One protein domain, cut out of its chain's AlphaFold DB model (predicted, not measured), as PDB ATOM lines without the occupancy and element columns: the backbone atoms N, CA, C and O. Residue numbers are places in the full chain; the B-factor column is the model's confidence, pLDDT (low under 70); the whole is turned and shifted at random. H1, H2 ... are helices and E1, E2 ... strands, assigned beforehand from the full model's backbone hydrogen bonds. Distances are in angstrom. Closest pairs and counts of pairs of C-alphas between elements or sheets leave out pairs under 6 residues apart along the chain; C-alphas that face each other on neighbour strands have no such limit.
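AT A GLANCE: This is residues 4 to 143 of the 275 residues of the protein "PAAR repeat-containing protein" of Cellulophaga algicola (strain DSM 14237 / IC166 / ACAM 630) (UniProt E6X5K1). There is little regular structure: a core of looped chain has the hairpin E3-E4 and the strand pair E1-E5 at one end and short H1 at the other, with H2 running back from H1 to graze E6. The 140 printed residues have six named strands, then two helices; the antiparallel sheets are E4-E3-E6 and E1-E5. The class is mixed, with 50 residues in named elements. It is compact, radius of gyration 14.6 A, spanning 42 by 28 by 24 A.

HOW THE PARTS SIT: Start at E3, residues 61 to 68, which bends by 110 degrees at residue 65. It forms a hairpin with E4, residues 71 to 73: N 63 and O 73 are 2.7 A apart. Its antiparallel neighbour E6, residues 105 to 108, has N 105 2.9 A from O 62. H2, residues 126 to 142, grazes this sheet with residues 139 to 142; 12 of its 13 O i to N i+4 pairs are within hydrogen-bond range.

IN THESE COORDINATES: Find C-alpha 61 at (-30.147, 9.011, -17.532); E3 runs 13.5 A. H2 runs 24.0 A to C-alpha 142 at (-25.486, 3.284, -11.452).

THE WHOLE: The printed part has no cut. Links E2 to E3 and E4 to E5 are long. Residues 98 to 102 are under pLDDT 70.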
ATOM      1  N   LYS A   4     -42.756  12.070 -13.347       92.62
ATOM      2  CA  LYS A   4     -41.950  13.262 -13.634       92.62
ATOM      3  C   LYS A   4     -42.295  13.831 -15.014       92.62
ATOM      4  O   LYS A   4     -42.554  13.038 -15.919       92.62
ATOM      5  N   PRO A   5     -42.288  15.161 -15.201       96.00
ATOM      6  CA  PRO A   5     -42.507  15.762 -16.513       96.00
ATOM      7  C   PRO A   5     -41.503  15.258 -17.555       96.00
ATOM      8  O   PRO A   5     -40.307  15.141 -17.261       96.00
ATOM      9  N   ALA A   6     -41.988  14.975 -18.763       97.38
ATOM     10  CA  ALA A   6     -41.159  14.620 -19.907       97.38
ATOM     11  C   ALA A   6     -40.304  15.816 -20.341       97.38
ATOM     12  O   ALA A   6     -40.793  16.942 -20.419       97.38
ATOM     13  N   ALA A   7     -39.028  15.582 -20.634       98.25
ATOM     14  CA  ALA A   7     -38.161  16.607 -21.194       98.25
ATOM     15  C   ALA A   7     -38.273  16.631 -22.726       98.25
ATOM     16  O   ALA A   7     -38.478  15.602 -23.375       98.25
ATOM     17  N   THR A   8     -38.105  17.811 -23.314       98.50
ATOM     18  CA  THR A   8     -38.081  18.014 -24.768       98.50
ATOM     19  C   THR A   8     -36.887  18.869 -25.152       98.50
ATOM     20  O   THR A   8     -36.265  19.498 -24.296       98.50
ATOM     21  N   VAL A   9     -36.588  18.969 -26.445       98.50
ATOM     22  CA  VAL A   9     -35.683  20.016 -26.942       98.50
ATOM     23  C   VAL A   9     -36.154  21.381 -26.425       98.50
ATOM     24  O   VAL A   9     -37.350  21.686 -26.435       98.50
ATOM     25  N   GLY A  10     -35.216  22.172 -25.906       97.69
ATOM     26  CA  GLY A  10     -35.473  23.437 -25.216       97.69
ATOM     27  C   GLY A  10     -35.684  23.332 -23.699       97.69
ATOM     28  O   GLY A  10     -35.629  24.357 -23.024       97.69
ATOM     29  N   SER A  11     -35.882  22.136 -23.130       98.31
ATOM     30  CA  SER A  11     -35.814  21.946 -21.674       98.31
ATOM     31  C   SER A  11     -34.417  22.268 -21.158       98.31
ATOM     32  O   SER A  11     -33.436  21.899 -21.788       98.31
ATOM     33  N   ASN A  12     -34.304  22.906 -19.998       98.00
ATOM     34  CA  ASN A  12     -33.025  23.291 -19.420       98.00
ATOM     35  C   ASN A  12     -32.489  22.226 -18.469       98.00
ATOM     36  O   ASN A  12     -33.236  21.612 -17.701       98.00
ATOM     37  N   HIS A  13     -31.169  22.077 -18.478       97.94
ATOM     38  CA  HIS A  13     -30.420  21.402 -17.428       97.94
ATOM     39  C   HIS A  13     -29.565  22.408 -16.655       97.94
ATOM     40  O   HIS A  13     -29.225  23.473 -17.173       97.94
ATOM     41  N   THR A  14     -29.206  22.055 -15.425       96.94
ATOM     42  CA  THR A  14     -28.198  22.760 -14.626       96.94
ATOM     43  C   THR A  14     -26.934  21.930 -14.563       96.94
ATOM     44  O   THR A  14     -27.013  20.723 -14.330       96.94
ATOM     45  N   CYS A  15     -25.779  22.575 -14.703       95.81
ATOM     46  CA  CYS A  15     -24.486  21.902 -14.724       95.81
ATOM     47  C   CYS A  15     -23.580  22.393 -13.577       95.81
ATOM     48  O   CYS A  15     -23.194  23.565 -13.586       95.81
ATOM     49  N   PRO A  16     -23.203  21.524 -12.616       94.25
ATOM     50  CA  PRO A  16     -22.295  21.876 -11.524       94.25
ATOM     51  C   PRO A  16     -20.816  21.872 -11.941       94.25
ATOM     52  O   PRO A  16     -19.958  22.204 -11.131       94.25
ATOM     53  N   MET A  17     -20.481  21.493 -13.181       92.00
ATOM     54  CA  MET A  17     -19.097  21.547 -13.661       92.00
ATOM     55  C   MET A  17     -18.561  22.976 -13.767       92.00
ATOM     56  O   MET A  17     -19.294  23.966 -13.836       92.00
ATOM     57  N   CYS A  18     -17.237  23.066 -13.800       89.69
ATOM     58  CA  CYS A  18     -16.503  24.309 -13.950       89.69
ATOM     59  C   CYS A  18     -15.252  24.069 -14.803       89.69
ATOM     60  O   CYS A  18     -14.689  22.972 -14.788       89.69
ATOM     61  N   SER A  19     -14.809  25.097 -15.523       87.25
ATOM     62  CA  SER A  19     -13.516  25.120 -16.211       87.25
ATOM     63  C   SER A  19     -12.685  26.274 -15.659       87.25
ATOM     64  O   SER A  19     -13.010  27.443 -15.875       87.25
ATOM     65  N   GLY A  20     -11.635  25.958 -14.898       83.81
ATOM     66  CA  GLY A  20     -10.890  26.936 -14.114       83.81
ATOM     67  C   GLY A  20     -11.796  27.630 -13.099       83.81
ATOM     68  O   GLY A  20     -12.225  27.023 -12.119       83.81
ATOM     69  N   THR A  21     -12.088  28.908 -13.339       83.25
ATOM     70  CA  THR A  21     -12.977  29.750 -12.520       83.25
ATOM     71  C   THR A  21     -14.344  30.002 -13.159       83.25
ATOM     72  O   THR A  21     -15.158  30.696 -12.557       83.25
ATOM     73  N   THR A  22     -14.605  29.473 -14.362       87.62
ATOM     74  CA  THR A  22     -15.844  29.725 -15.121       87.62
ATOM     75  C   THR A  22     -16.856  28.593 -14.916       87.62
ATOM     76  O   THR A  22     -16.642  27.491 -15.437       87.62
ATOM     77  N   PRO A  23     -17.969  28.828 -14.190       89.88
ATOM     78  CA  PRO A  23     -19.004  27.820 -13.990       89.88
ATOM     79  C   PRO A  23     -19.746  27.525 -15.293       89.88
ATOM     80  O   PRO A  23     -20.047  28.427 -16.071       89.88
ATOM     81  N   HIS A  24     -20.082  26.255 -15.514       91.69
ATOM     82  CA  HIS A  24     -20.761  25.821 -16.736       91.69
ATOM     83  C   HIS A  24     -22.248  26.189 -16.780       91.69
ATOM     84  O   HIS A  24     -22.782  26.328 -17.874       91.69
ATOM     85  N   VAL A  25     -22.899  26.316 -15.616       90.38
ATOM     86  CA  VAL A  25     -24.309  26.693 -15.345       90.38
ATOM     87  C   VAL A  25     -25.421  25.881 -16.036       90.38
ATOM     88  O   VAL A  25     -26.502  25.753 -15.467       90.38
ATOM     89  N   GLY A  26     -25.160  25.243 -17.174       94.44
ATOM     90  CA  GLY A  26     -26.092  24.431 -17.949       94.44
ATOM     91  C   GLY A  26     -26.658  25.165 -19.167       94.44
ATOM     92  O   GLY A  26     -26.034  26.084 -19.696       94.44
ATOM     93  N   GLY A  27     -27.832  24.735 -19.628       97.19
ATOM     94  CA  GLY A  27     -28.470  25.246 -20.843       97.19
ATOM     95  C   GLY A  27     -29.515  24.290 -21.434       97.19
ATOM     96  O   GLY A  27     -29.807  23.246 -20.833       97.19
ATOM     97  N   PRO A  28     -30.110  24.638 -22.588       98.06
ATOM     98  CA  PRO A  28     -31.189  23.862 -23.184       98.06
ATOM     99  C   PRO A  28     -30.704  22.543 -23.796       98.06
ATOM    100  O   PRO A  28     -29.592  22.437 -24.314       98.06
ATOM    101  N   ILE A  29     -31.587  21.548 -23.804       98.75
ATOM    102  CA  ILE A  29     -31.457  20.333 -24.606       98.75
ATOM    103  C   ILE A  29     -31.572  20.724 -26.082       98.75
ATOM    104  O   ILE A  29     -32.514  21.414 -26.474       98.75
ATOM    105  N   THR A  30     -30.623  20.274 -26.895       98.06
ATOM    106  CA  THR A  30     -30.495  20.642 -28.317       98.06
ATOM    107  C   THR A  30     -30.812  19.505 -29.274       98.06
ATOM    108  O   THR A  30     -31.110  19.756 -30.439       98.06
ATOM    109  N   GLN A  31     -30.776  18.265 -28.791       97.75
ATOM    110  CA  GLN A  31     -31.116  17.082 -29.572       97.75
ATOM    111  C   GLN A  31     -32.321  16.361 -28.976       97.75
ATOM    112  O   GLN A  31     -32.637  16.491 -27.796       97.75
ATOM    113  N   GLY A  32     -33.014  15.622 -29.827       96.62
ATOM    114  CA  GLY A  32     -34.227  14.912 -29.474       96.62
ATOM    115  C   GLY A  32     -34.553  13.856 -30.514       96.62
ATOM    116  O   GLY A  32     -33.822  13.642 -31.484       96.62
ATOM    117  N   SER A  33     -35.699  13.219 -30.336       97.31
ATOM    118  CA  SER A  33     -36.245  12.292 -31.315       97.31
ATOM    119  C   SER A  33     -36.508  12.966 -32.673       97.31
ATOM    120  O   SER A  33     -37.140  14.019 -32.709       97.31
ATOM    121  N   PRO A  34     -36.118  12.352 -33.805       96.25
ATOM    122  CA  PRO A  34     -36.374  12.913 -35.133       96.25
ATOM    123  C   PRO A  34     -37.857  12.885 -35.541       96.25
ATOM    124  O   PRO A  34     -38.245  13.564 -36.487       96.25
ATOM    125  N   ASN A  35     -38.679  12.070 -34.878       96.31
ATOM    126  CA  ASN A  35     -40.038  11.743 -35.320       96.31
ATOM    127  C   ASN A  35     -41.076  11.658 -34.189       96.31
ATOM    128  O   ASN A  35     -42.256  11.464 -34.467       96.31
ATOM    129  N   VAL A  36     -40.666  11.787 -32.925       97.25
ATOM    130  CA  VAL A  36     -41.586  11.778 -31.779       97.25
ATOM    131  C   VAL A  36     -41.545  13.137 -31.111       97.25
ATOM    132  O   VAL A  36     -40.509  13.563 -30.598       97.25
ATOM    133  N   PHE A  37     -42.697  13.798 -31.108       97.94
ATOM    134  CA  PHE A  37     -42.857  15.151 -30.606       97.94
ATOM    135  C   PHE A  37     -43.781  15.156 -29.392       97.94
ATOM    136  O   PHE A  37     -44.808  14.479 -29.377       97.94
ATOM    137  N   ILE A  38     -43.431  15.953 -28.392       97.88
ATOM    138  CA  ILE A  38     -44.253  16.247 -27.221       97.88
ATOM    139  C   ILE A  38     -44.525  17.747 -27.258       97.88
ATOM    140  O   ILE A  38     -43.591  18.544 -27.327       97.88
ATOM    141  N   ASN A  39     -45.802  18.131 -27.294       96.31
ATOM    142  CA  ASN A  39     -46.230  19.522 -27.490       96.31
ATOM    143  C   ASN A  39     -45.539  20.211 -28.689       96.31
ATOM    144  O   ASN A  39     -45.132  21.367 -28.614       96.31
ATOM    145  N   GLY A  40     -45.357  19.481 -29.795       96.75
ATOM    146  CA  GLY A  40     -44.714  19.997 -31.010       96.75
ATOM    147  C   GLY A  40     -43.187  20.131 -30.941       96.75
ATOM    148  O   GLY A  40     -42.577  20.514 -31.933       96.75
ATOM    149  N   LYS A  41     -42.548  19.782 -29.817       98.25
ATOM    150  CA  LYS A  41     -41.086  19.780 -29.665       98.25
ATOM    151  C   LYS A  41     -40.543  18.352 -29.694       98.25
ATOM    152  O   LYS A  41     -41.186  17.466 -29.130       98.25
ATOM    153  N   PRO A  42     -39.371  18.096 -30.298       98.50
ATOM    154  CA  PRO A  42     -38.742  16.781 -30.244       98.50
ATOM    155  C   PRO A  42     -38.597  16.283 -28.803       98.50
ATOM    156  O   PRO A  42     -38.095  17.005 -27.937       98.50
ATOM    157  N   ALA A  43     -39.039  15.055 -28.539       98.44
ATOM    158  CA  ALA A  43     -38.916  14.449 -27.219       98.44
ATOM    159  C   ALA A  43     -37.441  14.179 -26.893       98.44
ATOM    160  O   ALA A  43     -36.735  13.593 -27.716       98.44
ATOM    161  N   ALA A  44     -36.986  14.588 -25.708       98.44
ATOM    162  CA  ALA A  44     -35.614  14.363 -25.275       98.44
ATOM    163  C   ALA A  44     -35.451  12.943 -24.730       98.44
ATOM    164  O   ALA A  44     -36.334  12.391 -24.066       98.44
ATOM    165  N   ARG A  45     -34.299  12.346 -25.003       97.50
ATOM    166  CA  ARG A  45     -33.967  10.963 -24.681       97.50
ATOM    167  C   ARG A  45     -32.600  10.920 -24.023       97.50
ATOM    168  O   ARG A  45     -31.787  11.830 -24.145       97.50
ATOM    169  N   MET A  46     -32.342   9.828 -23.326       95.75
ATOM    170  CA  MET A  46     -30.998   9.519 -22.863       95.75
ATOM    171  C   MET A  46     -30.016   9.489 -24.051       95.75
ATOM    172  O   MET A  46     -30.333   8.952 -25.104       95.75
ATOM    173  N   GLY A  47     -28.837  10.083 -23.896       95.31
ATOM    174  CA  GLY A  47     -27.840  10.252 -24.954       95.31
ATOM    175  C   GLY A  47     -28.011  11.510 -25.812       95.31
ATOM    176  O   GLY A  47     -27.074  11.869 -26.520       95.31
ATOM    177  N   ASP A  48     -29.149  12.213 -25.742       98.12
ATOM    178  CA  ASP A  48     -29.308  13.479 -26.462       98.12
ATOM    179  C   ASP A  48     -28.457  14.594 -25.805       98.12
ATOM    180  O   ASP A  48     -28.232  14.613 -24.589       98.12
ATOM    181  N   MET A  49     -27.961  15.525 -26.626       98.00
ATOM    182  CA  MET A  49     -27.043  16.593 -26.210       98.00
ATOM    183  C   MET A  49     -27.742  17.840 -25.656       98.00
ATOM    184  O   MET A  49     -28.779  18.286 -26.160       98.00
ATOM    185  N   CYS A  50     -27.081  18.491 -24.702       97.62
ATOM    186  CA  CYS A  50     -27.440  19.783 -24.129       97.62
ATOM    187  C   CYS A  50     -26.357  20.831 -24.419       97.62
ATOM    188  O   CYS A  50     -25.161  20.543 -24.360       97.62
ATOM    189  N   THR A  51     -26.763  22.079 -24.654       97.12
ATOM    190  CA  THR A  51     -25.831  23.212 -24.615       97.12
ATOM    191  C   THR A  51     -25.394  23.466 -23.183       97.12
ATOM    192  O   THR A  51     -26.226  23.476 -22.283       97.12
ATOM    193  N   CYS A  52     -24.110  23.746 -22.990       95.00
ATOM    194  CA  CYS A  52     -23.524  24.140 -21.718       95.00
ATOM    195  C   CYS A  52     -22.592  25.340 -21.949       95.00
ATOM    196  O   CYS A  52     -22.154  25.549 -23.080       95.00
ATOM    197  N   VAL A  53     -22.269  26.132 -20.917       91.00
ATOM    198  CA  VAL A  53     -21.267  27.216 -21.063       91.00
ATOM    199  C   VAL A  53     -19.848  26.645 -21.226       91.00
ATOM    200  O   VAL A  53     -18.957  27.320 -21.736       91.00
ATOM    201  N   GLY A  54     -19.640  25.381 -20.847       87.00
ATOM    202  CA  GLY A  54     -18.472  24.586 -21.228       87.00
ATOM    203  C   GLY A  54     -18.694  23.758 -22.505       87.00
ATOM    204  O   GLY A  54     -19.523  24.108 -23.341       87.00
ATOM    205  N   PRO A  55     -17.976  22.631 -22.669       92.12
ATOM    206  CA  PRO A  55     -18.298  21.646 -23.700       92.12
ATOM    207  C   PRO A  55     -19.771  21.208 -23.621       92.12
ATOM    208  O   PRO A  55     -20.343  21.239 -22.529       92.12
ATOM    209  N   PRO A  56     -20.393  20.781 -24.735       95.44
ATOM    210  CA  PRO A  56     -21.742  20.231 -24.697       95.44
ATOM    211  C   PRO A  56     -21.855  19.074 -23.702       95.44
ATOM    212  O   PRO A  56     -20.962  18.233 -23.621       95.44
ATOM    213  N   ASP A  57     -22.968  19.036 -22.977       97.38
ATOM    214  CA  ASP A  57     -23.271  17.974 -22.017       97.38
ATOM    215  C   ASP A  57     -24.190  16.926 -22.667       97.38
ATOM    216  O   ASP A  57     -24.820  17.185 -23.696       97.38
ATOM    217  N   VAL A  58     -24.281  15.739 -22.078       97.81
ATOM    218  CA  VAL A  58     -25.077  14.617 -22.593       97.81
ATOM    219  C   VAL A  58     -25.986  14.088 -21.500       97.81
ATOM    220  O   VAL A  58     -25.556  13.882 -20.367       97.81
ATOM    221  N   ILE A  59     -27.251  13.833 -21.828       98.25
ATOM    222  CA  ILE A  59     -28.199  13.239 -20.884       98.25
ATOM    223  C   ILE A  59     -27.774  11.796 -20.594       98.25
ATOM    224  O   ILE A  59     -27.899  10.925 -21.445       98.25
ATOM    225  N   ALA A  60     -27.310  11.517 -19.379       96.31
ATOM    226  CA  ALA A  60     -26.788  10.206 -18.995       96.31
ATOM    227  C   ALA A  60     -27.876   9.255 -18.472       96.31
ATOM    228  O   ALA A  60     -27.641   8.050 -18.378       96.31
ATOM    229  N   GLN A  61     -29.054   9.782 -18.118       94.94
ATOM    230  CA  GLN A  61     -30.147   9.011 -17.532       94.94
ATOM    231  C   GLN A  61     -31.506   9.255 -18.193       94.94
ATOM    232  O   GLN A  61     -31.878  10.386 -18.506       94.94
ATOM    233  N   GLY A  62     -32.314   8.203 -18.292       93.75
ATOM    234  CA  GLY A  62     -33.699   8.276 -18.765       93.75
ATOM    235  C   GLY A  62     -34.641   7.359 -17.989       93.75
ATOM    236  O   GLY A  62     -34.215   6.585 -17.136       93.75
ATOM    237  N   ASN A  63     -35.935   7.445 -18.280       91.25
ATOM    238  CA  ASN A  63     -36.965   6.581 -17.724       91.25
ATOM    239  C   ASN A  63     -37.288   5.454 -18.723       91.25
ATOM    240  O   ASN A  63     -37.730   5.736 -19.838       91.25
ATOM    241  N   PRO A  64     -37.084   4.175 -18.359       87.25
ATOM    242  CA  PRO A  64     -37.299   3.054 -19.267       87.25
ATOM    243  C   PRO A  64     -38.773   2.653 -19.427       87.25
ATOM    244  O   PRO A  64     -39.044   1.732 -20.192       87.25
ATOM    245  N   THR A  65     -39.727   3.265 -18.708       86.00
ATOM    246  CA  THR A  65     -41.157   2.943 -18.887       86.00
ATOM    247  C   THR A  65     -41.692   3.414 -20.231       86.00
ATOM    248  O   THR A  65     -42.661   2.852 -20.734       86.00
ATOM    249  N   VAL A  66     -41.041   4.413 -20.828       89.69
ATOM    250  CA  VAL A  66     -41.339   4.914 -22.165       89.69
ATOM    251  C   VAL A  66     -40.042   4.959 -22.957       89.69
ATOM    252  O   VAL A  66     -39.106   5.679 -22.610       89.69
ATOM    253  N   LEU A  67     -40.000   4.185 -24.039       91.12
ATOM    254  CA  LEU A  67     -38.887   4.192 -24.979       91.12
ATOM    255  C   LEU A  67     -39.285   4.953 -26.238       91.12
ATOM    256  O   LEU A  67     -40.304   4.663 -26.860       91.12
ATOM    257  N   ILE A  68     -38.446   5.900 -26.636       92.56
ATOM    258  CA  ILE A  68     -38.598   6.687 -27.853       92.56
ATOM    259  C   ILE A  68     -37.492   6.273 -28.815       92.56
ATOM    260  O   ILE A  68     -36.312   6.536 -28.579       92.56
ATOM    261  N   ASN A  69     -37.872   5.604 -29.906       88.75
ATOM    262  CA  ASN A  69     -36.938   4.973 -30.846       88.75
ATOM    263  C   ASN A  69     -35.976   3.993 -30.148       88.75
ATOM    264  O   ASN A  69     -34.776   4.002 -30.400       88.75
ATOM    265  N   GLY A  70     -36.501   3.201 -29.209       85.25
ATOM    266  CA  GLY A  70     -35.717   2.276 -28.384       85.25
ATOM    267  C   GLY A  70     -34.971   2.940 -27.224       85.25
ATOM    268  O   GLY A  70     -34.552   2.253 -26.305       85.25
ATOM    269  N   VAL A  71     -34.863   4.267 -27.178       89.69
ATOM    270  CA  VAL A  71     -34.066   4.957 -26.158       89.69
ATOM    271  C   VAL A  71     -34.956   5.467 -25.016       89.69
ATOM    272  O   VAL A  71     -36.001   6.057 -25.294       89.69
ATOM    273  N   PRO A  72     -34.582   5.279 -23.735       92.88
ATOM    274  CA  PRO A  72     -35.342   5.792 -22.596       92.88
ATOM    275  C   PRO A  72     -35.590   7.300 -22.680       92.88
ATOM    276  O   PRO A  72     -34.668   8.073 -22.954       92.88
ATOM    277  N   ILE A  73     -36.829   7.721 -22.411       96.06
ATOM    278  CA  ILE A  73     -37.202   9.139 -22.408       96.06
ATOM    279  C   ILE A  73     -36.494   9.888 -21.270       96.06
ATOM    280  O   ILE A  73     -36.413   9.399 -20.144       96.06
ATOM    281  N   ALA A  74     -35.999  11.095 -21.527       97.44
ATOM    282  CA  ALA A  74     -35.473  11.959 -20.480       97.44
ATOM    283  C   ALA A  74     -36.623  12.647 -19.724       97.44
ATOM    284  O   ALA A  74     -37.633  13.043 -20.306       97.44
ATOM    285  N   THR A  75     -36.479  12.808 -18.410       96.94
ATOM    286  CA  THR A  75     -37.483  13.485 -17.572       96.94
ATOM    287  C   THR A  75     -36.812  14.522 -16.687       96.94
ATOM    288  O   THR A  75     -35.591  14.522 -16.534       96.94
ATOM    289  N   VAL A  76     -37.596  15.406 -16.070       96.75
ATOM    290  CA  VAL A  76     -37.065  16.296 -15.028       96.75
ATOM    291  C   VAL A  76     -36.364  15.463 -13.946       96.75
ATOM    292  O   VAL A  76     -36.891  14.471 -13.451       96.75
ATOM    293  N   GLY A  77     -35.146  15.846 -13.587       94.81
ATOM    294  CA  GLY A  77     -34.270  15.131 -12.666       94.81
ATOM    295  C   GLY A  77     -33.458  13.993 -13.291       94.81
ATOM    296  O   GLY A  77     -32.739  13.328 -12.551       94.81
ATOM    297  N   SER A  78     -33.552  13.746 -14.602       96.50
ATOM    298  CA  SER A  78     -32.555  12.937 -15.319       96.50
ATOM    299  C   SER A  78     -31.180  13.592 -15.198       96.50
ATOM    300  O   SER A  78     -31.049  14.793 -15.439       96.50
ATOM    301  N   MET A  79     -30.168  12.809 -14.829       97.12
ATOM    302  CA  MET A  79     -28.787  13.277 -14.715       97.12
ATOM    303  C   MET A  79     -28.084  13.383 -16.075       97.12
ATOM    304  O   MET A  79     -28.420  12.665 -17.021       97.12
ATOM    305  N   THR A  80     -27.079  14.252 -16.152       97.62
ATOM    306  CA  THR A  80     -26.223  14.472 -17.327       97.62
ATOM    307  C   THR A  80     -24.766  14.071 -17.055       97.62
ATOM    308  O   THR A  80     -24.366  13.920 -15.901       97.62
ATOM    309  N   ALA A  81     -23.956  13.879 -18.097       97.00
ATOM    310  CA  ALA A  81     -22.573  13.399 -18.012       97.00
ATOM    311  C   ALA A  81     -21.663  14.327 -17.189       97.00
ATOM    312  O   ALA A  81     -20.742  13.867 -16.512       97.00
ATOM    313  N   HIS A  82     -21.950  15.629 -17.175       95.81
ATOM    314  CA  HIS A  82     -21.251  16.587 -16.322       95.81
ATOM    315  C   HIS A  82     -21.655  16.495 -14.835       95.81
ATOM    316  O   HIS A  82     -21.129  17.230 -14.007       95.81
ATOM    317  N   GLY A  83     -22.560  15.587 -14.463       94.31
ATOM    318  CA  GLY A  83     -23.113  15.490 -13.111       94.31
ATOM    319  C   GLY A  83     -24.235  16.497 -12.851       94.31
ATOM    320  O   GLY A  83     -24.571  16.750 -11.695       94.31
ATOM    321  N   GLY A  84     -24.789  17.093 -13.908       95.88
ATOM    322  CA  GLY A  84     -25.945  17.978 -13.853       95.88
ATOM    323  C   GLY A  84     -27.273  17.234 -13.821       95.88
ATOM    324  O   GLY A  84     -27.316  16.003 -13.806       95.88
ATOM    325  N   ILE A  85     -28.368  17.997 -13.816       97.25
ATOM    326  CA  ILE A  85     -29.738  17.472 -13.873       97.25
ATOM    327  C   ILE A  85     -30.612  18.307 -14.804       97.25
ATOM    328  O   ILE A  85     -30.468  19.526 -14.882       97.25
ATOM    329  N   ILE A  86     -31.565  17.663 -15.475       98.38
ATOM    330  CA  ILE A  86     -32.634  18.356 -16.203       98.38
ATOM    331  C   ILE A  86     -33.598  18.974 -15.187       98.38
ATOM    332  O   ILE A  86     -34.121  18.269 -14.327       98.38
ATOM    333  N   ILE A  87     -33.868  20.270 -15.287       97.75
ATOM    334  CA  ILE A  87     -34.706  21.003 -14.324       97.75
ATOM    335  C   ILE A  87     -36.057  21.437 -14.892       97.75
ATOM    336  O   ILE A  87     -36.931  21.839 -14.128       97.75
ATOM    337  N   SER A  88     -36.261  21.342 -16.207       97.56
ATOM    338  CA  SER A  88     -37.538  21.699 -16.831       97.56
ATOM    339  C   SER A  88     -38.021  20.654 -17.835       97.56
ATOM    340  O   SER A  88     -37.249  19.901 -18.426       97.56
ATOM    341  N   GLY A  89     -39.333  20.607 -18.031       96.75
ATOM    342  CA  GLY A  89     -40.016  19.667 -18.910       96.75
ATOM    343  C   GLY A  89     -41.449  20.114 -19.158       96.75
ATOM    344  O   GLY A  89     -41.906  21.107 -18.593       96.75
ATOM    345  N   GLU A  90     -42.152  19.372 -19.998       97.38
ATOM    346  CA  GLU A  90     -43.539  19.631 -20.363       97.38
ATOM    347  C   GLU A  90     -44.462  19.150 -19.229       97.38
ATOM    348  O   GLU A  90     -44.666  17.953 -19.022       97.38
ATOM    349  N   SER A  91     -44.998  20.086 -18.439       93.44
ATOM    350  CA  SER A  91     -45.728  19.794 -17.192       93.44
ATOM    351  C   SER A  91     -47.049  19.046 -17.387       93.44
ATOM    352  O   SER A  91     -47.562  18.452 -16.442       93.44
ATOM    353  N   ASN A  92     -47.610  19.070 -18.596       93.94
ATOM    354  CA  ASN A  92     -48.816  18.332 -18.973       93.94
ATOM    355  C   ASN A  92     -48.532  16.878 -19.391       93.94
ATOM    356  O   ASN A  92     -49.477  16.113 -19.564       93.94
ATOM    357  N   VAL A  93     -47.263  16.483 -19.553       95.62
ATOM    358  CA  VAL A  93     -46.874  15.126 -19.957       95.62
ATOM    359  C   VAL A  93     -46.028  14.492 -18.865       95.62
ATOM    360  O   VAL A  93     -44.829  14.731 -18.750       95.62
ATOM    361  N   ILE A  94     -46.674  13.668 -18.042       94.19
ATOM    362  CA  ILE A  94     -46.065  13.046 -16.868       94.19
ATOM    363  C   ILE A  94     -45.713  11.588 -17.161       94.19
ATOM    364  O   ILE A  94     -46.584  10.768 -17.444       94.19
ATOM    365  N   ILE A  95     -44.432  11.249 -17.027       92.69
ATOM    366  CA  ILE A  95     -43.929   9.884 -17.167       92.69
ATOM    367  C   ILE A  95     -43.900   9.230 -15.789       92.69
ATOM    368  O   ILE A  95     -43.114   9.609 -14.917       92.69
ATOM    369  N   GLY A  96     -44.792   8.263 -15.587       85.00
ATOM    370  CA  GLY A  96     -44.907   7.493 -14.353       85.00
ATOM    371  C   GLY A  96     -44.260   6.111 -14.427       85.00
ATOM    372  O   GLY A  96     -43.891   5.617 -15.495       85.00
ATOM    373  N   SER A  97     -44.166   5.473 -13.263       72.56
ATOM    374  CA  SER A  97     -43.929   4.037 -13.119       72.56
ATOM    375  C   SER A  97     -44.938   3.436 -12.139       72.56
ATOM    376  O   SER A  97     -45.385   4.097 -11.199       72.56
ATOM    377  N   ASN A  98     -45.267   2.156 -12.331       68.31
ATOM    378  CA  ASN A  98     -46.110   1.388 -11.402       68.31
ATOM    379  C   ASN A  98     -45.342   0.928 -10.148       68.31
ATOM    380  O   ASN A  98     -45.852   0.153  -9.345       68.31
ATOM    381  N   THR A  99     -44.108   1.399  -9.975       64.38
ATOM    382  CA  THR A  99     -43.239   1.112  -8.835       64.38
ATOM    383  C   THR A  99     -43.161   2.324  -7.901       64.38
ATOM    384  O   THR A  99     -43.164   3.457  -8.384       64.38
ATOM    385  N   PRO A 100     -43.024   2.129  -6.574       58.56
ATOM    386  CA  PRO A 100     -42.895   3.236  -5.617       58.56
ATOM    387  C   PRO A 100     -41.688   4.148  -5.882       58.56
ATOM    388  O   PRO A 100     -41.744   5.348  -5.620       58.56
ATOM    389  N   LYS A 101     -40.600   3.587  -6.424       59.22
ATOM    390  CA  LYS A 101     -39.404   4.322  -6.844       59.22
ATOM    391  C   LYS A 101     -39.513   4.676  -8.335       59.22
ATOM    392  O   LYS A 101     -39.779   3.758  -9.121       59.22
ATOM    393  N   PRO A 102     -39.277   5.944  -8.736       59.94
ATOM    394  CA  PRO A 102     -39.157   6.312 -10.142       59.94
ATOM    395  C   PRO A 102     -38.083   5.454 -10.806       59.94
ATOM    396  O   PRO A 102     -36.953   5.381 -10.316       59.94
ATOM    397  N   LEU A 103     -38.452   4.778 -11.889       74.19
ATOM    398  CA  LEU A 103     -37.505   3.994 -12.667       74.19
ATOM    399  C   LEU A 103     -36.632   4.955 -13.466       74.19
ATOM    400  O   LEU A 103     -37.114   5.655 -14.353       74.19
ATOM    401  N   THR A 104     -35.347   4.966 -13.145       82.69
ATOM    402  CA  THR A 104     -34.322   5.664 -13.912       82.69
ATOM    403  C   THR A 104     -33.253   4.657 -14.282       82.69
ATOM    404  O   THR A 104     -32.924   3.773 -13.492       82.69
ATOM    405  N   VAL A 105     -32.742   4.773 -15.498       86.31
ATOM    406  CA  VAL A 105     -31.668   3.938 -16.025       86.31
ATOM    407  C   VAL A 105     -30.556   4.831 -16.525       86.31
ATOM    408  O   VAL A 105     -30.825   5.927 -17.018       86.31
ATOM    409  N   THR A 106     -29.328   4.353 -16.386       89.81
ATOM    410  CA  THR A 106     -28.118   5.079 -16.757       89.81
ATOM    411  C   THR A 106     -27.511   4.452 -18.008       89.81
ATOM    412  O   THR A 106     -27.576   3.234 -18.200       89.81
ATOM    413  N   MET A 107     -26.932   5.274 -18.880       87.81
ATOM    414  CA  MET A 107     -26.161   4.801 -20.031       87.81
ATOM    415  C   MET A 107     -25.030   3.849 -19.607       87.81
ATOM    416  O   MET A 107     -24.589   3.881 -18.452       87.81
ATOM    417  N   PRO A 108     -24.532   3.010 -20.529       84.56
ATOM    418  CA  PRO A 108     -23.309   2.266 -20.293       84.56
ATOM    419  C   PRO A 108     -22.146   3.177 -19.917       84.56
ATOM    420  O   PRO A 108     -22.005   4.271 -20.462       84.56
ATOM    421  N   ILE A 109     -21.279   2.718 -19.014       86.44
ATOM    422  CA  ILE A 109     -20.161   3.538 -18.521       86.44
ATOM    423  C   ILE A 109     -19.212   3.991 -19.641       86.44
ATOM    424  O   ILE A 109     -18.648   5.079 -19.564       86.44
ATOM    425  N   THR A 110     -19.062   3.172 -20.685       84.44
ATOM    426  CA  THR A 110     -18.241   3.447 -21.874       84.44
ATOM    427  C   THR A 110     -18.817   4.546 -22.758       84.44
ATOM    428  O   THR A 110     -18.066   5.207 -23.470       84.44
ATOM    429  N   ASP A 111     -20.131   4.755 -22.689       87.00
ATOM    430  CA  ASP A 111     -20.869   5.632 -23.597       87.00
ATOM    431  C   ASP A 111     -21.137   7.002 -22.967       87.00
ATOM    432  O   ASP A 111     -21.555   7.927 -23.660       87.00
ATOM    433  N   ILE A 112     -20.910   7.150 -21.656       91.25
ATOM    434  CA  ILE A 112     -21.040   8.434 -20.965       91.25
ATOM    435  C   ILE A 112     -19.750   9.238 -21.180       91.25
ATOM    436  O   ILE A 112     -18.697   8.861 -20.651       91.25
ATOM    437  N   PRO A 113     -19.798  10.379 -21.891       92.69
ATOM    438  CA  PRO A 113     -18.619  11.195 -22.151       92.69
ATOM    439  C   PRO A 113     -18.280  12.054 -20.925       92.69
ATOM    440  O   PRO A 113     -18.511  13.261 -20.903       92.69
ATOM    441  N   PHE A 114     -17.746  11.434 -19.870       92.81
ATOM    442  CA  PHE A 114     -17.360  12.157 -18.658       92.81
ATOM    443  C   PHE A 114     -16.266  13.200 -18.960       92.81
ATOM    444  O   PHE A 114     -15.226  12.851 -19.532       92.81
ATOM    445  N   PRO A 115     -16.438  14.467 -18.538       89.88
ATOM    446  CA  PRO A 115     -15.415  15.483 -18.725       89.88
ATOM    447  C   PRO A 115     -14.192  15.179 -17.851       89.88
ATOM    448  O   PRO A 115     -14.302  14.716 -16.714       89.88
ATOM    449  N   LYS A 116     -12.996  15.476 -18.368       83.88
ATOM    450  CA  LYS A 116     -11.757  15.379 -17.587       83.88
ATOM    451  C   LYS A 116     -11.699  16.535 -16.588       83.88
ATOM    452  O   LYS A 116     -11.744  17.692 -16.990       83.88
ATOM    453  N   ILE A 117     -11.566  16.217 -15.302       81.69
ATOM    454  CA  ILE A 117     -11.423  17.205 -14.224       81.69
ATOM    455  C   ILE A 117      -9.942  17.307 -13.857       81.69
ATOM    456  O   ILE A 117      -9.372  16.343 -13.336       81.69
ATOM    457  N   ASN A 118      -9.313  18.461 -14.096       80.38
ATOM    458  CA  ASN A 118      -7.910  18.659 -13.742       80.38
ATOM    459  C   ASN A 118      -7.754  19.008 -12.257       80.38
ATOM    460  O   ASN A 118      -8.682  19.462 -11.585       80.38
ATOM    461  N   ILE A 119      -6.537  18.840 -11.733       79.50
ATOM    462  CA  ILE A 119      -6.213  19.196 -10.341       79.50
ATOM    463  C   ILE A 119      -6.453  20.693 -10.092       79.50
ATOM    464  O   ILE A 119      -6.983  21.062  -9.048       79.50
ATOM    465  N   ILE A 120      -6.133  21.545 -11.071       72.62
ATOM    466  CA  ILE A 120      -6.342  22.997 -10.988       72.62
ATOM    467  C   ILE A 120      -7.831  23.326 -10.800       72.62
ATOM    468  O   ILE A 120      -8.167  24.142  -9.943       72.62
ATOM    469  N   ASP A 121      -8.730  22.638 -11.510       75.44
ATOM    470  CA  ASP A 121     -10.180  22.844 -11.391       75.44
ATOM    471  C   ASP A 121     -10.684  22.479  -9.983       75.44
ATOM    472  O   ASP A 121     -11.492  23.202  -9.394       75.44
ATOM    473  N   LYS A 122     -10.149  21.397  -9.393       74.50
ATOM    474  CA  LYS A 122     -10.475  20.974  -8.017       74.50
ATOM    475  C   LYS A 122     -10.049  21.995  -6.963       74.50
ATOM    476  O   LYS A 122     -10.720  22.113  -5.939       74.50
ATOM    477  N   VAL A 123      -8.947  22.708  -7.193       76.56
ATOM    478  CA  VAL A 123      -8.427  23.720  -6.264       76.56
ATOM    479  C   VAL A 123      -9.176  25.043  -6.425       76.56
ATOM    480  O   VAL A 123      -9.668  25.585  -5.438       76.56
ATOM    481  N   LEU A 124      -9.312  25.541  -7.658       76.44
ATOM    482  CA  LEU A 124      -9.886  26.864  -7.935       76.44
ATOM    483  C   LEU A 124     -11.410  26.910  -7.782       76.44
ATOM    484  O   LEU A 124     -11.954  27.930  -7.365       76.44
ATOM    485  N   SER A 125     -12.096  25.804  -8.072       74.81
ATOM    486  CA  SER A 125     -13.561  25.719  -8.079       74.81
ATOM    487  C   SER A 125     -14.067  24.567  -7.215       74.81
ATOM    488  O   SER A 125     -14.997  23.844  -7.579       74.81
ATOM    489  N   SER A 126     -13.457  24.408  -6.033       73.31
ATOM    490  CA  SER A 126     -13.651  23.243  -5.160       73.31
ATOM    491  C   SER A 126     -15.113  22.947  -4.817       73.31
ATOM    492  O   SER A 126     -15.483  21.781  -4.743       73.31
ATOM    493  N   LYS A 127     -15.965  23.966  -4.637       76.44
ATOM    494  CA  LYS A 127     -17.389  23.770  -4.316       76.44
ATOM    495  C   LYS A 127     -18.160  23.133  -5.481       76.44
ATOM    496  O   LYS A 127     -18.788  22.101  -5.284       76.44
ATOM    497  N   TYR A 128     -18.077  23.730  -6.670       76.12
ATOM    498  CA  TYR A 128     -18.782  23.282  -7.879       76.12
ATOM    499  C   TYR A 128     -18.291  21.898  -8.333       76.12
ATOM    500  O   TYR A 128     -19.072  20.972  -8.539       76.12
ATOM    501  N   ILE A 129     -16.969  21.709  -8.356       84.75
ATOM    502  CA  ILE A 129     -16.350  20.452  -8.788       84.75
ATOM    503  C   ILE A 129     -16.612  19.300  -7.809       84.75
ATOM    504  O   ILE A 129     -16.707  18.154  -8.249       84.75
ATOM    505  N   LYS A 130     -16.770  19.561  -6.503       87.06
ATOM    506  CA  LYS A 130     -17.159  18.519  -5.534       87.06
ATOM    507  C   LYS A 130     -18.527  17.927  -5.860       87.06
ATOM    508  O   LYS A 130     -18.656  16.709  -5.877       87.06
ATOM    509  N   GLU A 131     -19.513  18.775  -6.149       89.75
ATOM    510  CA  GLU A 131     -20.857  18.325  -6.521       89.75
ATOM    511  C   GLU A 131     -20.834  17.545  -7.839       89.75
ATOM    512  O   GLU A 131     -21.327  16.419  -7.896       89.75
ATOM    513  N   ALA A 132     -20.180  18.090  -8.871       90.12
ATOM    514  CA  ALA A 132     -20.041  17.412 -10.157       90.12
ATOM    515  C   ALA A 132     -19.369  16.036 -10.020       90.12
ATOM    516  O   ALA A 132     -19.859  15.052 -10.568       90.12
ATOM    517  N   THR A 133     -18.285  15.944  -9.241       90.00
ATOM    518  CA  THR A 133     -17.552  14.684  -9.035       90.00
ATOM    519  C   THR A 133     -18.412  13.656  -8.300       90.00
ATOM    520  O   THR A 133     -18.500  12.519  -8.753       90.00
ATOM    521  N   ALA A 134     -19.098  14.050  -7.222       91.25
ATOM    522  CA  ALA A 134     -19.980  13.150  -6.478       91.25
ATOM    523  C   ALA A 134     -21.130  12.621  -7.356       91.25
ATOM    524  O   ALA A 134     -21.448  11.431  -7.342       91.25
ATOM    525  N   ASN A 135     -21.716  13.489  -8.182       93.06
ATOM    526  CA  ASN A 135     -22.772  13.106  -9.113       93.06
ATOM    527  C   ASN A 135     -22.249  12.190 -10.234       93.06
ATOM    528  O   ASN A 135     -22.928  11.237 -10.611       93.06
ATOM    529  N   GLN A 136     -21.033  12.418 -10.737       93.19
ATOM    530  CA  GLN A 136     -20.386  11.522 -11.702       93.19
ATOM    531  C   GLN A 136     -20.027  10.162 -11.094       93.19
ATOM    532  O   GLN A 136     -20.158   9.145 -11.767       93.19
ATOM    533  N   GLU A 137     -19.587  10.111  -9.836       91.12
ATOM    534  CA  GLU A 137     -19.346   8.853  -9.119       91.12
ATOM    535  C   GLU A 137     -20.640   8.062  -8.944       91.12
ATOM    536  O   GLU A 137     -20.668   6.862  -9.217       91.12
ATOM    537  N   LYS A 138     -21.738   8.743  -8.598       90.75
ATOM    538  CA  LYS A 138     -23.069   8.135  -8.566       90.75
ATOM    539  C   LYS A 138     -23.475   7.588  -9.935       90.75
ATOM    540  O   LYS A 138     -23.917   6.447 -10.019       90.75
ATOM    541  N   LEU A 139     -23.274   8.357 -11.009       90.50
ATOM    542  CA  LEU A 139     -23.532   7.887 -12.372       90.50
ATOM    543  C   LEU A 139     -22.713   6.645 -12.706       90.50
ATOM    544  O   LEU A 139     -23.269   5.705 -13.249       90.50
ATOM    545  N   LYS A 140     -21.423   6.609 -12.360       89.31
ATOM    546  CA  LYS A 140     -20.564   5.438 -12.593       89.31
ATOM    547  C   LYS A 140     -21.021   4.215 -11.802       89.31
ATOM    548  O   LYS A 140     -20.956   3.115 -12.335       89.31
ATOM    549  N   ALA A 141     -21.487   4.401 -10.568       84.81
ATOM    550  CA  ALA A 141     -22.019   3.320  -9.743       84.81
ATOM    551  C   ALA A 141     -23.364   2.782 -10.267       84.81
ATOM    552  O   ALA A 141     -23.642   1.596 -10.139       84.81
ATOM    553  N   GLU A 142     -24.191   3.647 -10.860       81.88
ATOM    554  CA  GLU A 142     -25.486   3.284 -11.452       81.88
ATOM    555  C   GLU A 142     -25.382   2.888 -12.941       81.88
ATOM    556  O   GLU A 142     -26.365   2.427 -13.523       81.88
ATOM    557  N   ALA A 143     -24.228   3.106 -13.581       79.25
ATOM    558  CA  ALA A 143     -24.002   2.833 -14.994       79.25
ATOM    559  C   ALA A 143     -23.834   1.338 -15.258       79.25
ATOM    560  O   ALA A 143     -23.147   0.608 -14.545       79.25
TER     561      ALA A 143